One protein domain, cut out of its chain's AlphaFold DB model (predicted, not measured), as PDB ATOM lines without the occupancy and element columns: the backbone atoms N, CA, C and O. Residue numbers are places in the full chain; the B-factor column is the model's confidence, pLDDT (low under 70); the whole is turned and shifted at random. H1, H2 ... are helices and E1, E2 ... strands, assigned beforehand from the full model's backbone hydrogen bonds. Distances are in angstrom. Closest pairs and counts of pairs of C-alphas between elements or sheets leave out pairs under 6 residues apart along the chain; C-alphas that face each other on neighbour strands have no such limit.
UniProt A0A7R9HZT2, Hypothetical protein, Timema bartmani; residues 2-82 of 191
ATOM      1  N   TYR A   2      49.914  20.205  11.277       72.62
ATOM      2  CA  TYR A   2      49.343  21.536  10.945       72.62
ATOM      3  C   TYR A   2      47.804  21.611  11.057       72.62
ATOM      4  O   TYR A   2      47.232  22.669  11.302       72.62
ATOM      5  N   HIS A   3      47.116  20.480  10.884       80.94
ATOM      6  CA  HIS A   3      45.669  20.379  11.083       80.94
ATOM      7  C   HIS A   3      45.286  20.589  12.559       80.94
ATOM      8  O   HIS A   3      44.465  21.445  12.864       80.94
ATOM      9  N   ASP A   4      45.971  19.895  13.467       89.06
ATOM     10  CA  ASP A   4      45.687  19.899  14.909       89.06
ATOM     11  C   ASP A   4      45.892  21.285  15.537       89.06
ATOM     12  O   ASP A   4      45.114  21.722  16.380       89.06
ATOM     13  N   VAL A   5      46.897  22.028  15.056       93.75
ATOM     14  CA  VAL A   5      47.147  23.416  15.476       93.75
ATOM     15  C   VAL A   5      46.004  24.346  15.059       93.75
ATOM     16  O   VAL A   5      45.600  25.206  15.841       93.75
ATOM     17  N   ARG A   6      45.447  24.185  13.851       93.69
ATOM     18  CA  ARG A   6      44.321  25.015  13.385       93.69
ATOM     19  C   ARG A   6      43.052  24.748  14.189       93.69
ATOM     20  O   ARG A   6      42.402  25.705  14.606       93.69
ATOM     21  N   GLU A   7      42.745  23.482  14.454       96.12
ATOM     22  CA  GLU A   7      41.605  23.085  15.291       96.12
ATOM     23  C   GLU A   7      41.738  23.631  16.721       96.12
ATOM     24  O   GLU A   7      40.793  24.211  17.259       96.12
ATOM     25  N   ALA A   8      42.935  23.548  17.312       94.44
ATOM     26  CA  ALA A   8      43.204  24.097  18.640       94.44
ATOM     27  C   ALA A   8      42.991  25.620  18.698       94.44
ATOM     28  O   ALA A   8      42.366  26.127  19.632       94.44
ATOM     29  N   VAL A   9      43.447  26.359  17.679       95.69
ATOM     30  CA  VAL A   9      43.228  27.812  17.584       95.69
ATOM     31  C   VAL A   9      41.740  28.140  17.450       95.69
ATOM     32  O   VAL A   9      41.245  29.024  18.149       95.69
ATOM     33  N   GLN A  10      40.994  27.427  16.600       96.00
ATOM     34  CA  GLN A  10      39.550  27.643  16.458       96.00
ATOM     35  C   GLN A  10      38.790  27.353  17.757       96.00
ATOM     36  O   GLN A  10      37.894  28.113  18.136       96.00
ATOM     37  N   HIS A  11      39.166  26.286  18.462       94.25
ATOM     38  CA  HIS A  11      38.599  25.965  19.764       94.25
ATOM     39  C   HIS A  11      38.884  27.074  20.785       94.25
ATOM     40  O   HIS A  11      37.958  27.564  21.432       94.25
ATOM     41  N   ALA A  12      40.130  27.552  20.863       92.56
ATOM     42  CA  ALA A  12      40.516  28.648  21.747       92.56
ATOM     43  C   ALA A  12      39.750  29.949  21.445       92.56
ATOM     44  O   ALA A  12      39.353  30.664  22.367       92.56
ATOM     45  N   LEU A  13      39.489  30.256  20.170       94.81
ATOM     46  CA  LEU A  13      38.658  31.399  19.778       94.81
ATOM     47  C   LEU A  13      37.210  31.245  20.261       94.81
ATOM     48  O   LEU A  13      36.634  32.209  20.767       94.81
ATOM     49  N   ARG A  14      36.630  30.042  20.161       93.75
ATOM     50  CA  ARG A  14      35.274  29.759  20.659       93.75
ATOM     51  C   ARG A  14      35.197  29.902  22.177       93.75
ATOM     52  O   ARG A  14      34.328  30.616  22.671       93.75
ATOM     53  N   VAL A  15      36.144  29.317  22.912       91.50
ATOM     54  CA  VAL A  15      36.225  29.439  24.378       91.50
ATOM     55  C   VAL A  15      36.403  30.901  24.799       91.50
ATOM     56  O   VAL A  15      35.702  31.370  25.689       91.50
ATOM     57  N   ASN A  16      37.248  31.674  24.114       90.88
ATOM     58  CA  ASN A  16      37.407  33.104  24.395       90.88
ATOM     59  C   ASN A  16      36.174  33.950  24.041       90.88
ATOM     60  O   ASN A  16      35.999  35.042  24.582       90.88
ATOM     61  N   LYS A  17      35.324  33.483  23.128       91.44
ATOM     62  CA  LYS A  17      34.092  34.177  22.751       91.44
ATOM     63  C   LYS A  17      32.937  33.842  23.697       91.44
ATOM     64  O   LYS A  17      32.159  34.725  24.052       91.44
ATOM     65  N   GLU A  18      32.822  32.582  24.100       91.31
ATOM     66  CA  GLU A  18      31.625  32.037  24.752       91.31
ATOM     67  C   GLU A  18      31.881  31.562  26.189       91.31
ATOM     68  O   GLU A  18      30.996  31.657  27.032       91.31
ATOM     69  N   GLY A  19      33.087  31.101  26.504       90.69
ATOM     70  CA  GLY A  19      33.440  30.496  27.789       90.69
ATOM     71  C   GLY A  19      34.151  31.425  28.770       90.69
ATOM     72  O   GLY A  19      34.591  30.961  29.810       90.69
ATOM     73  N   VAL A  20      34.308  32.719  28.480       93.38
ATOM     74  CA  VAL A  20      34.995  33.640  29.405       93.38
ATOM     75  C   VAL A  20      34.164  33.862  30.668       93.38
ATOM     76  O   VAL A  20      32.970  34.161  30.584       93.38
ATOM     77  N   CYS A  21      34.820  33.806  31.832       93.81
ATOM     78  CA  CYS A  21      34.231  34.192  33.114       93.81
ATOM     79  C   CYS A  21      33.890  35.696  33.135       93.81
ATOM     80  O   CYS A  21      34.686  36.544  33.541       93.81
ATOM     81  N   ARG A  22      32.704  36.043  32.629       91.50
ATOM     82  CA  ARG A  22      32.237  37.433  32.527       91.50
ATOM     83  C   ARG A  22      30.766  37.597  32.874       91.50
ATOM     84  O   ARG A  22      30.408  38.578  33.520       91.50
ATOM     85  N   HIS A  23      29.925  36.664  32.434       91.62
ATOM     86  CA  HIS A  23      28.479  36.737  32.613       91.62
ATOM     87  C   HIS A  23      27.959  35.454  33.265       91.62
ATOM     88  O   HIS A  23      28.312  34.374  32.786       91.62
ATOM     89  N   PRO A  24      27.102  35.561  34.297       93.06
ATOM     90  CA  PRO A  24      26.420  34.414  34.881       93.06
ATOM     91  C   PRO A  24      25.676  33.597  33.818       93.06
ATOM     92  O   PRO A  24      24.901  34.150  33.026       93.06
ATOM     93  N   ARG A  25      25.897  32.282  33.797       92.75
ATOM     94  CA  ARG A  25      25.279  31.358  32.837       92.75
ATOM     95  C   ARG A  25      24.085  30.639  33.466       92.75
ATOM     96  O   ARG A  25      24.114  30.380  34.670       92.75
ATOM     97  N   PRO A  26      23.034  30.330  32.685       92.62
ATOM     98  CA  PRO A  26      21.890  29.590  33.193       92.62
ATOM     99  C   PRO A  26      22.319  28.180  33.598       92.62
ATOM    100  O   PRO A  26      22.930  27.455  32.814       92.62
ATOM    101  N   LYS A  27      21.957  27.790  34.815       91.00
ATOM    102  CA  LYS A  27      22.155  26.457  35.365       91.00
ATOM    103  C   LYS A  27      20.815  25.938  35.859       91.00
ATOM    104  O   LYS A  27      20.110  26.618  36.606       91.00
ATOM    105  N   VAL A  28      20.462  24.740  35.408       93.25
ATOM    106  CA  VAL A  28      19.288  24.024  35.907       93.25
ATOM    107  C   VAL A  28      19.671  23.399  37.239       93.25
ATOM    108  O   VAL A  28      20.668  22.687  37.331       93.25
ATOM    109  N   ILE A  29      18.892  23.697  38.267       88.75
ATOM    110  CA  ILE A  29      19.148  23.277  39.639       88.75
ATOM    111  C   ILE A  29      17.926  22.522  40.122       88.75
ATOM    112  O   ILE A  29      16.806  23.037  40.058       88.75
ATOM    113  N   ASN A  30      18.144  21.304  40.602       91.19
ATOM    114  CA  ASN A  30      17.099  20.544  41.259       91.19
ATOM    115  C   ASN A  30      16.833  21.152  42.640       91.19
ATOM    116  O   ASN A  30      17.756  21.373  43.425       91.19
ATOM    117  N   VAL A  31      15.567  21.433  42.938       86.81
ATOM    118  CA  VAL A  31      15.181  22.072  44.203       86.81
ATOM    119  C   VAL A  31      15.475  21.155  45.393       86.81
ATOM    120  O   VAL A  31      15.879  21.648  46.443       86.81
ATOM    121  N   ASN A  32      15.351  19.834  45.227       85.50
ATOM    122  CA  ASN A  32      15.631  18.862  46.285       85.50
ATOM    123  C   ASN A  32      17.126  18.719  46.599       85.50
ATOM    124  O   ASN A  32      17.452  18.352  47.722       85.50
ATOM    125  N   ASP A  33      18.026  19.033  45.666       87.69
ATOM    126  CA  ASP A  33      19.473  18.987  45.933       87.69
ATOM    127  C   ASP A  33      19.906  20.146  46.845       87.69
ATOM    128  O   ASP A  33      20.837  20.015  47.635       87.69
ATOM    129  N   VAL A  34      19.208  21.285  46.751       83.81
ATOM    130  CA  VAL A  34      19.474  22.490  47.556       83.81
ATOM    131  C   VAL A  34      18.666  22.492  48.856       83.81
ATOM    132  O   VAL A  34      19.175  22.882  49.904       83.81
ATOM    133  N   TYR A  35      17.411  22.039  48.801       75.94
ATOM    134  CA  TYR A  35      16.488  21.965  49.935       75.94
ATOM    135  C   TYR A  35      15.974  20.529  50.117       75.94
ATOM    136  O   TYR A  35      14.805  20.246  49.823       75.94
ATOM    137  N   PRO A  36      16.827  19.608  50.600       81.81
ATOM    138  CA  PRO A  36      16.492  18.195  50.688       81.81
ATOM    139  C   PRO A  36      15.348  17.951  51.668       81.81
ATOM    140  O   PRO A  36      15.433  18.248  52.860       81.81
ATOM    141  N   ASN A  37      14.260  17.375  51.158       76.69
ATOM    142  CA  ASN A  37      13.158  16.889  51.973       76.69
ATOM    143  C   ASN A  37      12.467  15.714  51.273       76.69
ATOM    144  O   ASN A  37      11.833  15.882  50.236       76.69
ATOM    145  N   SER A  38      12.562  14.523  51.864       78.56
ATOM    146  CA  SER A  38      11.990  13.291  51.308       78.56
ATOM    147  C   SER A  38      10.459  13.257  51.311       78.56
ATOM    148  O   SER A  38       9.868  12.499  50.548       78.56
ATOM    149  N   ALA A  39       9.810  14.076  52.139       75.38
ATOM    150  CA  ALA A  39       8.359  14.165  52.220       75.38
ATOM    151  C   ALA A  39       7.770  15.213  51.270       75.38
ATOM    152  O   ALA A  39       6.550  15.289  51.173       75.38
ATOM    153  N   LYS A  40       8.595  16.030  50.597       74.31
ATOM    154  CA  LYS A  40       8.142  17.108  49.710       74.31
ATOM    155  C   LYS A  40       8.541  16.837  48.270       74.31
ATOM    156  O   LYS A  40       9.692  16.540  47.965       74.31
ATOM    157  N   LYS A  41       7.589  17.030  47.367       77.62
ATOM    158  CA  LYS A  41       7.844  17.047  45.931       77.62
ATOM    159  C   LYS A  41       7.481  18.418  45.381       77.62
ATOM    160  O   LYS A  41       6.333  18.848  45.482       77.62
ATOM    161  N   TYR A  42       8.474  19.102  44.824       73.69
ATOM    162  CA  TYR A  42       8.300  20.414  44.209       73.69
ATOM    163  C   TYR A  42       7.864  20.272  42.749       73.69
ATOM    164  O   TYR A  42       8.386  19.424  42.013       73.69
ATOM    165  N   MET A  43       6.925  21.119  42.327       72.38
ATOM    166  CA  MET A  43       6.494  21.259  40.940       72.38
ATOM    167  C   MET A  43       6.545  22.740  40.522       72.38
ATOM    168  O   MET A  43       5.812  23.555  41.091       72.38
ATOM    169  N   PRO A  44       7.401  23.105  39.548       80.19
ATOM    170  CA  PRO A  44       8.396  22.251  38.878       80.19
ATOM    171  C   PRO A  44       9.485  21.736  39.844       80.19
ATOM    172  O   PRO A  44       9.752  22.350  40.871       80.19
ATOM    173  N   SER A  45      10.119  20.598  39.530       83.62
ATOM    174  CA  SER A  45      11.159  19.999  40.398       83.62
ATOM    175  C   SER A  45      12.537  20.652  40.249       83.62
ATOM    176  O   SER A  45      13.414  20.458  41.090       83.62
ATOM    177  N   CYS A  46      12.719  21.446  39.193       89.81
ATOM    178  CA  CYS A  46      13.939  22.191  38.916       89.81
ATOM    179  C   CYS A  46      13.621  23.671  38.690       89.81
ATOM    180  O   CYS A  46      12.522  24.024  38.263       89.81
ATOM    181  N   THR A  47      14.618  24.521  38.910       86.69
ATOM    182  CA  THR A  47      14.596  25.937  38.541       86.69
ATOM    183  C   THR A  47      15.852  26.309  37.760       86.69
ATOM    184  O   THR A  47      16.857  25.603  37.822       86.69
ATOM    185  N   ILE A  48      15.805  27.407  37.009       90.50
ATOM    186  CA  ILE A  48      16.950  27.929  36.262       90.50
ATOM    187  C   ILE A  48      17.464  29.160  36.999       90.50
ATOM    188  O   ILE A  48      16.757  30.162  37.098       90.50
ATOM    189  N   LEU A  49      18.701  29.098  37.487       87.88
ATOM    190  CA  LEU A  49      19.390  30.249  38.069       87.88
ATOM    191  C   LEU A  49      20.620  30.589  37.244       87.88
ATOM    192  O   LEU A  49      21.274  29.717  36.683       87.88
ATOM    193  N   HIS A  50      20.957  31.870  37.190       91.88
ATOM    194  CA  HIS A  50      22.176  32.324  36.542       91.88
ATOM    195  C   HIS A  50      23.321  32.355  37.556       91.88
ATOM    196  O   HIS A  50      23.248  33.095  38.535       91.88
ATOM    197  N   GLN A  51      24.368  31.562  37.326       89.38
ATOM    198  CA  GLN A  51      25.497  31.415  38.250       89.38
ATOM    199  C   GLN A  51      26.838  31.590  37.532       89.38
ATOM    200  O   GLN A  51      26.951  31.348  36.330       89.38
ATOM    201  N   CYS A  52      27.841  32.044  38.281       93.31
ATOM    202  CA  CYS A  52      29.245  31.967  37.885       93.31
ATOM    203  C   CYS A  52      29.874  30.774  38.608       93.31
ATOM    204  O   CYS A  52      29.675  30.625  39.813       93.31
ATOM    205  N   GLY A  53      30.634  29.970  37.880       92.44
ATOM    206  CA  GLY A  53      31.344  28.805  38.387       92.44
ATOM    207  C   GLY A  53      32.395  28.354  37.382       92.44
ATOM    208  O   GLY A  53      32.332  28.723  36.206       92.44
ATOM    209  N   ASP A  54      33.345  27.537  37.823       91.81
ATOM    210  CA  ASP A  54      34.384  26.967  36.947       91.81
ATOM    211  C   ASP A  54      33.794  26.049  35.860       91.81
ATOM    212  O   ASP A  54      34.391  25.836  34.808       91.81
ATOM    213  N   ASP A  55      32.577  25.552  36.085       89.88
ATOM    214  CA  ASP A  55      31.777  24.782  35.132       89.88
ATOM    215  C   ASP A  55      31.089  25.645  34.059       89.88
ATOM    216  O   ASP A  55      30.584  25.123  33.066       89.88
ATOM    217  N   THR A  56      31.054  26.966  34.245       88.88
ATOM    218  CA  THR A  56      30.334  27.914  33.378       88.88
ATOM    219  C   THR A  56      31.214  29.030  32.816       88.88
ATOM    220  O   THR A  56      30.787  29.739  31.898       88.88
ATOM    221  N   GLY A  57      32.441  29.188  33.319       91.31
ATOM    222  CA  GLY A  57      33.396  30.188  32.861       91.31
ATOM    223  C   GLY A  57      34.850  29.792  33.113       91.31
ATOM    224  O   GLY A  57      35.183  29.198  34.130       91.31
ATOM    225  N   CYS A  58      35.727  30.175  32.190       92.25
ATOM    226  CA  CYS A  58      37.159  29.916  32.217       92.25
ATOM    227  C   CYS A  58      37.940  31.218  32.465       92.25
ATOM    228  O   CYS A  58      37.633  32.273  31.889       92.25
ATOM    229  N   CYS A  59      38.947  31.136  33.334       92.38
ATOM    230  CA  CYS A  59      39.877  32.217  33.643       92.38
ATOM    231  C   CYS A  59      41.107  32.158  32.725       92.38
ATOM    232  O   CYS A  59      41.507  31.096  32.265       92.38
ATOM    233  N   ARG A  60      41.734  33.312  32.463       87.31
ATOM    234  CA  ARG A  60      42.942  33.393  31.615       87.31
ATOM    235  C   ARG A  60      44.233  32.984  32.324       87.31
ATOM    236  O   ARG A  60      45.232  32.770  31.649       87.31
ATOM    237  N   GLN A  61      44.230  32.982  33.652       90.25
ATOM    238  CA  GLN A  61      45.382  32.610  34.466       90.25
ATOM    239  C   GLN A  61      45.055  31.334  35.225       90.25
ATOM    240  O   GLN A  61      43.945  31.186  35.745       90.25
ATOM    241  N   ASP A  62      46.046  30.457  35.298       87.94
ATOM    242  CA  ASP A  62      45.950  29.207  36.035       87.94
ATOM    243  C   ASP A  62      45.776  29.474  37.536       87.94
ATOM    244  O   ASP A  62      46.329  30.424  38.093       87.94
ATOM    245  N   GLY A  63      44.980  28.631  38.194       88.88
ATOM    246  CA  GLY A  63      44.696  28.737  39.628       88.88
ATOM    247  C   GLY A  63      43.629  29.769  40.017       88.88
ATOM    248  O   GLY A  63      43.313  29.879  41.199       88.88
ATOM    249  N   LEU A  64      43.045  30.503  39.061       93.00
ATOM    250  CA  LEU A  64      41.908  31.393  39.323       93.00
ATOM    251  C   LEU A  64      40.567  30.672  39.149       93.00
ATOM    252  O   LEU A  64      40.346  30.016  38.133       93.00
ATOM    253  N   THR A  65      39.642  30.897  40.084       94.25
ATOM    254  CA  THR A  65      38.277  30.356  40.033       94.25
ATOM    255  C   THR A  65      37.258  31.411  39.600       94.25
ATOM    256  O   THR A  65      37.321  32.585  39.982       94.25
ATOM    257  N   CYS A  66      36.295  31.001  38.781       93.69
ATOM    258  CA  CYS A  66      35.198  31.837  38.332       93.69
ATOM    259  C   CYS A  66      34.099  31.870  39.397       93.69
ATOM    260  O   CYS A  66      33.359  30.908  39.581       93.69
ATOM    261  N   THR A  67      33.962  32.996  40.093       93.69
ATOM    262  CA  THR A  67      32.976  33.167  41.169       93.69
ATOM    263  C   THR A  67      32.159  34.444  40.991       93.69
ATOM    264  O   THR A  67      32.528  35.366  40.255       93.69
ATOM    265  N   ALA A  68      30.986  34.493  41.625       93.31
ATOM    266  CA  ALA A  68      30.110  35.654  41.554       93.31
ATOM    267  C   ALA A  68      30.693  36.820  42.366       93.31
ATOM    268  O   ALA A  68      31.015  36.673  43.541       93.31
ATOM    269  N   LYS A  69      30.774  38.006  41.753       92.38
ATOM    270  CA  LYS A  69      31.150  39.235  42.470       92.38
ATOM    271  C   LYS A  69      30.001  39.768  43.317       92.38
ATOM    272  O   LYS A  69      30.235  40.295  44.399       92.38
ATOM    273  N   HIS A  70      28.779  39.687  42.797       90.38
ATOM    274  CA  HIS A  70      27.556  40.148  43.449       90.38
ATOM    275  C   HIS A  70      26.490  39.066  43.314       90.38
ATOM    276  O   HIS A  70      26.335  38.478  42.241       90.38
ATOM    277  N   THR A  71      25.740  38.858  44.388       88.19
ATOM    278  CA  THR A  71      24.647  37.888  44.451       88.19
ATOM    279  C   THR A  71      23.364  38.630  44.779       88.19
ATOM    280  O   THR A  71      23.362  39.562  45.581       88.19
ATOM    281  N   ARG A  72      22.267  38.220  44.144       85.06
ATOM    282  CA  ARG A  72      20.927  38.710  44.443       85.06
ATOM    283  C   ARG A  72      20.066  37.533  44.860       85.06
ATOM    284  O   ARG A  72      20.056  36.508  44.184       85.06
ATOM    285  N   GLU A  73      19.310  37.718  45.929       79.62
ATOM    286  CA  GLU A  73      18.285  36.765  46.327       79.62
ATOM    287  C   GLU A  73      17.052  36.910  45.431       79.62
ATOM    288  O   GLU A  73      16.596  38.018  45.128       79.62
ATOM    289  N   LEU A  74      16.528  35.772  44.981       75.31
ATOM    290  CA  LEU A  74      15.328  35.689  44.159       75.31
ATOM    291  C   LEU A  74      14.275  34.890  44.919       75.31
ATOM    292  O   LEU A  74      14.562  33.811  45.434       75.31
ATOM    293  N   GLN A  75      13.050  35.404  44.949       70.25
ATOM    294  CA  GLN A  75      11.899  34.660  45.445       70.25
ATOM    295  C   GLN A  75      11.234  33.949  44.270       70.25
ATOM    296  O   GLN A  75      10.851  34.582  43.288       70.25
ATOM    297  N   LEU A  76      11.132  32.625  44.371       65.88
ATOM    298  CA  LEU A  76      10.520  31.759  43.371       65.88
ATOM    299  C   LEU A  76       9.424  30.927  44.035       65.88
ATOM    300  O   LEU A  76       9.554  30.533  45.194       65.88
ATOM    301  N   TYR A  77       8.355  30.654  43.292       62.75
ATOM    302  CA  TYR A  77       7.181  29.949  43.800       62.75
ATOM    303  C   TYR A  77       7.104  28.540  43.216       62.75
ATOM    304  O   TYR A  77       7.310  28.343  42.020       62.75
ATOM    305  N   PHE A  78       6.774  27.574  44.071       65.81
ATOM    306  CA  PHE A  78       6.654  26.162  43.723       65.81
ATOM    307  C   PHE A  78       5.370  25.591  44.314       65.81
ATOM    308  O   PHE A  78       5.011  25.910  45.449       65.81
ATOM    309  N   TYR A  79       4.719  24.692  43.579       52.03
ATOM    310  CA  TYR A  79       3.727  23.804  44.172       52.03
ATOM    311  C   TYR A  79       4.451  22.715  44.960       52.03
ATOM    312  O   TYR A  79       5.414  22.131  44.465       52.03
ATOM    313  N   VAL A  80       3.994  22.441  46.181       53.75
ATOM    314  CA  VAL A  80       4.577  21.413  47.050       53.75
ATOM    315  C   VAL A  80       3.509  20.381  47.367       53.75
ATOM    316  O   VAL A  80       2.506  20.710  47.999       53.75
ATOM    317  N   SER A  81       3.729  19.134  46.958       61.59
ATOM    318  CA  SER A  81       2.927  18.001  47.423       61.59
ATOM    319  C   SER A  81       3.673  17.222  48.502       61.59
ATOM    320  O   SER A  81       4.906  17.152  48.491       61.59
ATOM    321  N   HIS A  82       2.916  16.662  49.450       62.88
ATOM    322  CA  HIS A  82       3.459  15.844  50.529       62.88
ATOM    323  C   HIS A  82       3.105  14.370  50.327       62.88
ATOM    324  O   HIS A  82       1.936  14.036  50.134       62.88
TER     325      HIS A  82
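AT A GLANCE: This is residues 2 to 82 of the 191 residues of the protein "Hypothetical protein" of Timema bartmani (UniProt A0A7R9HZT2). This is a long, thin model: helix H1 sticks out as an arm at one end with residues 2 to 14, and beyond it two small two-stranded sheets follow one another along the length, E1 with E3 nearer the middle and E2 with E4 at the far end. A long stretch with no named element, residues 52 to 78, folds back toward the H1 end in a loop and then returns to reach E4. The 81 printed residues hold two named helices and four named strands, in the order H1, E1, H2, E2, E3, E4; the class is mixed, helices and strands, and both sheets, E1 - E3 and E2 - E4, are antiparallel. The whole is extended, with a radius of gyration of the C-alphas of 18.0 A and spans of 61 by 29 by 19 A.

HOW THE PARTS SIT: Start with H1, residues 2 to 18, where every O i to N i+4 pair is within hydrogen-bond range. A short link leads to E1, residues 25 to 30, whose antiparallel neighbour is E3, residues 46 to 51, at 147 degrees between directions. Look there for N 27 and O 49, 2.8 A apart, and N 51 and O 25, 2.9 A apart. H2, residues 31 to 34, follows E1 by a tight link and is too short for an O i to N i+4 pair; its closest C-alphas to E3 are those of Val 31 and Cys 46, 5.4 A apart. E2, residues 40 to 43, runs on into E3 across a break of 2 residues, at 75 degrees, and the two meet only through their link. E4, residues 79 to 82, is the antiparallel neighbour of E2 at 152 degrees, with N 43 and O 79 2.8 A apart. E3 and E4 are apart, and so are H1 and E3.

IN THESE COORDINATES: Find C-alpha 2 at (49.343, 21.536, 10.945); from there H1 runs 24.8 A to C-alpha 18. E1 begins at C-alpha 25, (25.279, 31.358, 32.837), and is 16.0 A long. H2 measures 5.5 A, E2 9.8 A and E3 14.8 A. E4, 10.2 A long, ends at C-alpha 82, (3.459, 15.844, 50.529).

THE WHOLE: The C-alphas of Tyr 2 and His 82 are the two farthest apart, at 60.9 A. Without residues 2 to 14, the body spans 48 by 19 by 19 A. The printed part has no cut, and its one long link is the 27 residues from E3 to E4. The mean pLDDT of the printed part is 85.8; look at residues 76 to 82 for values under 70.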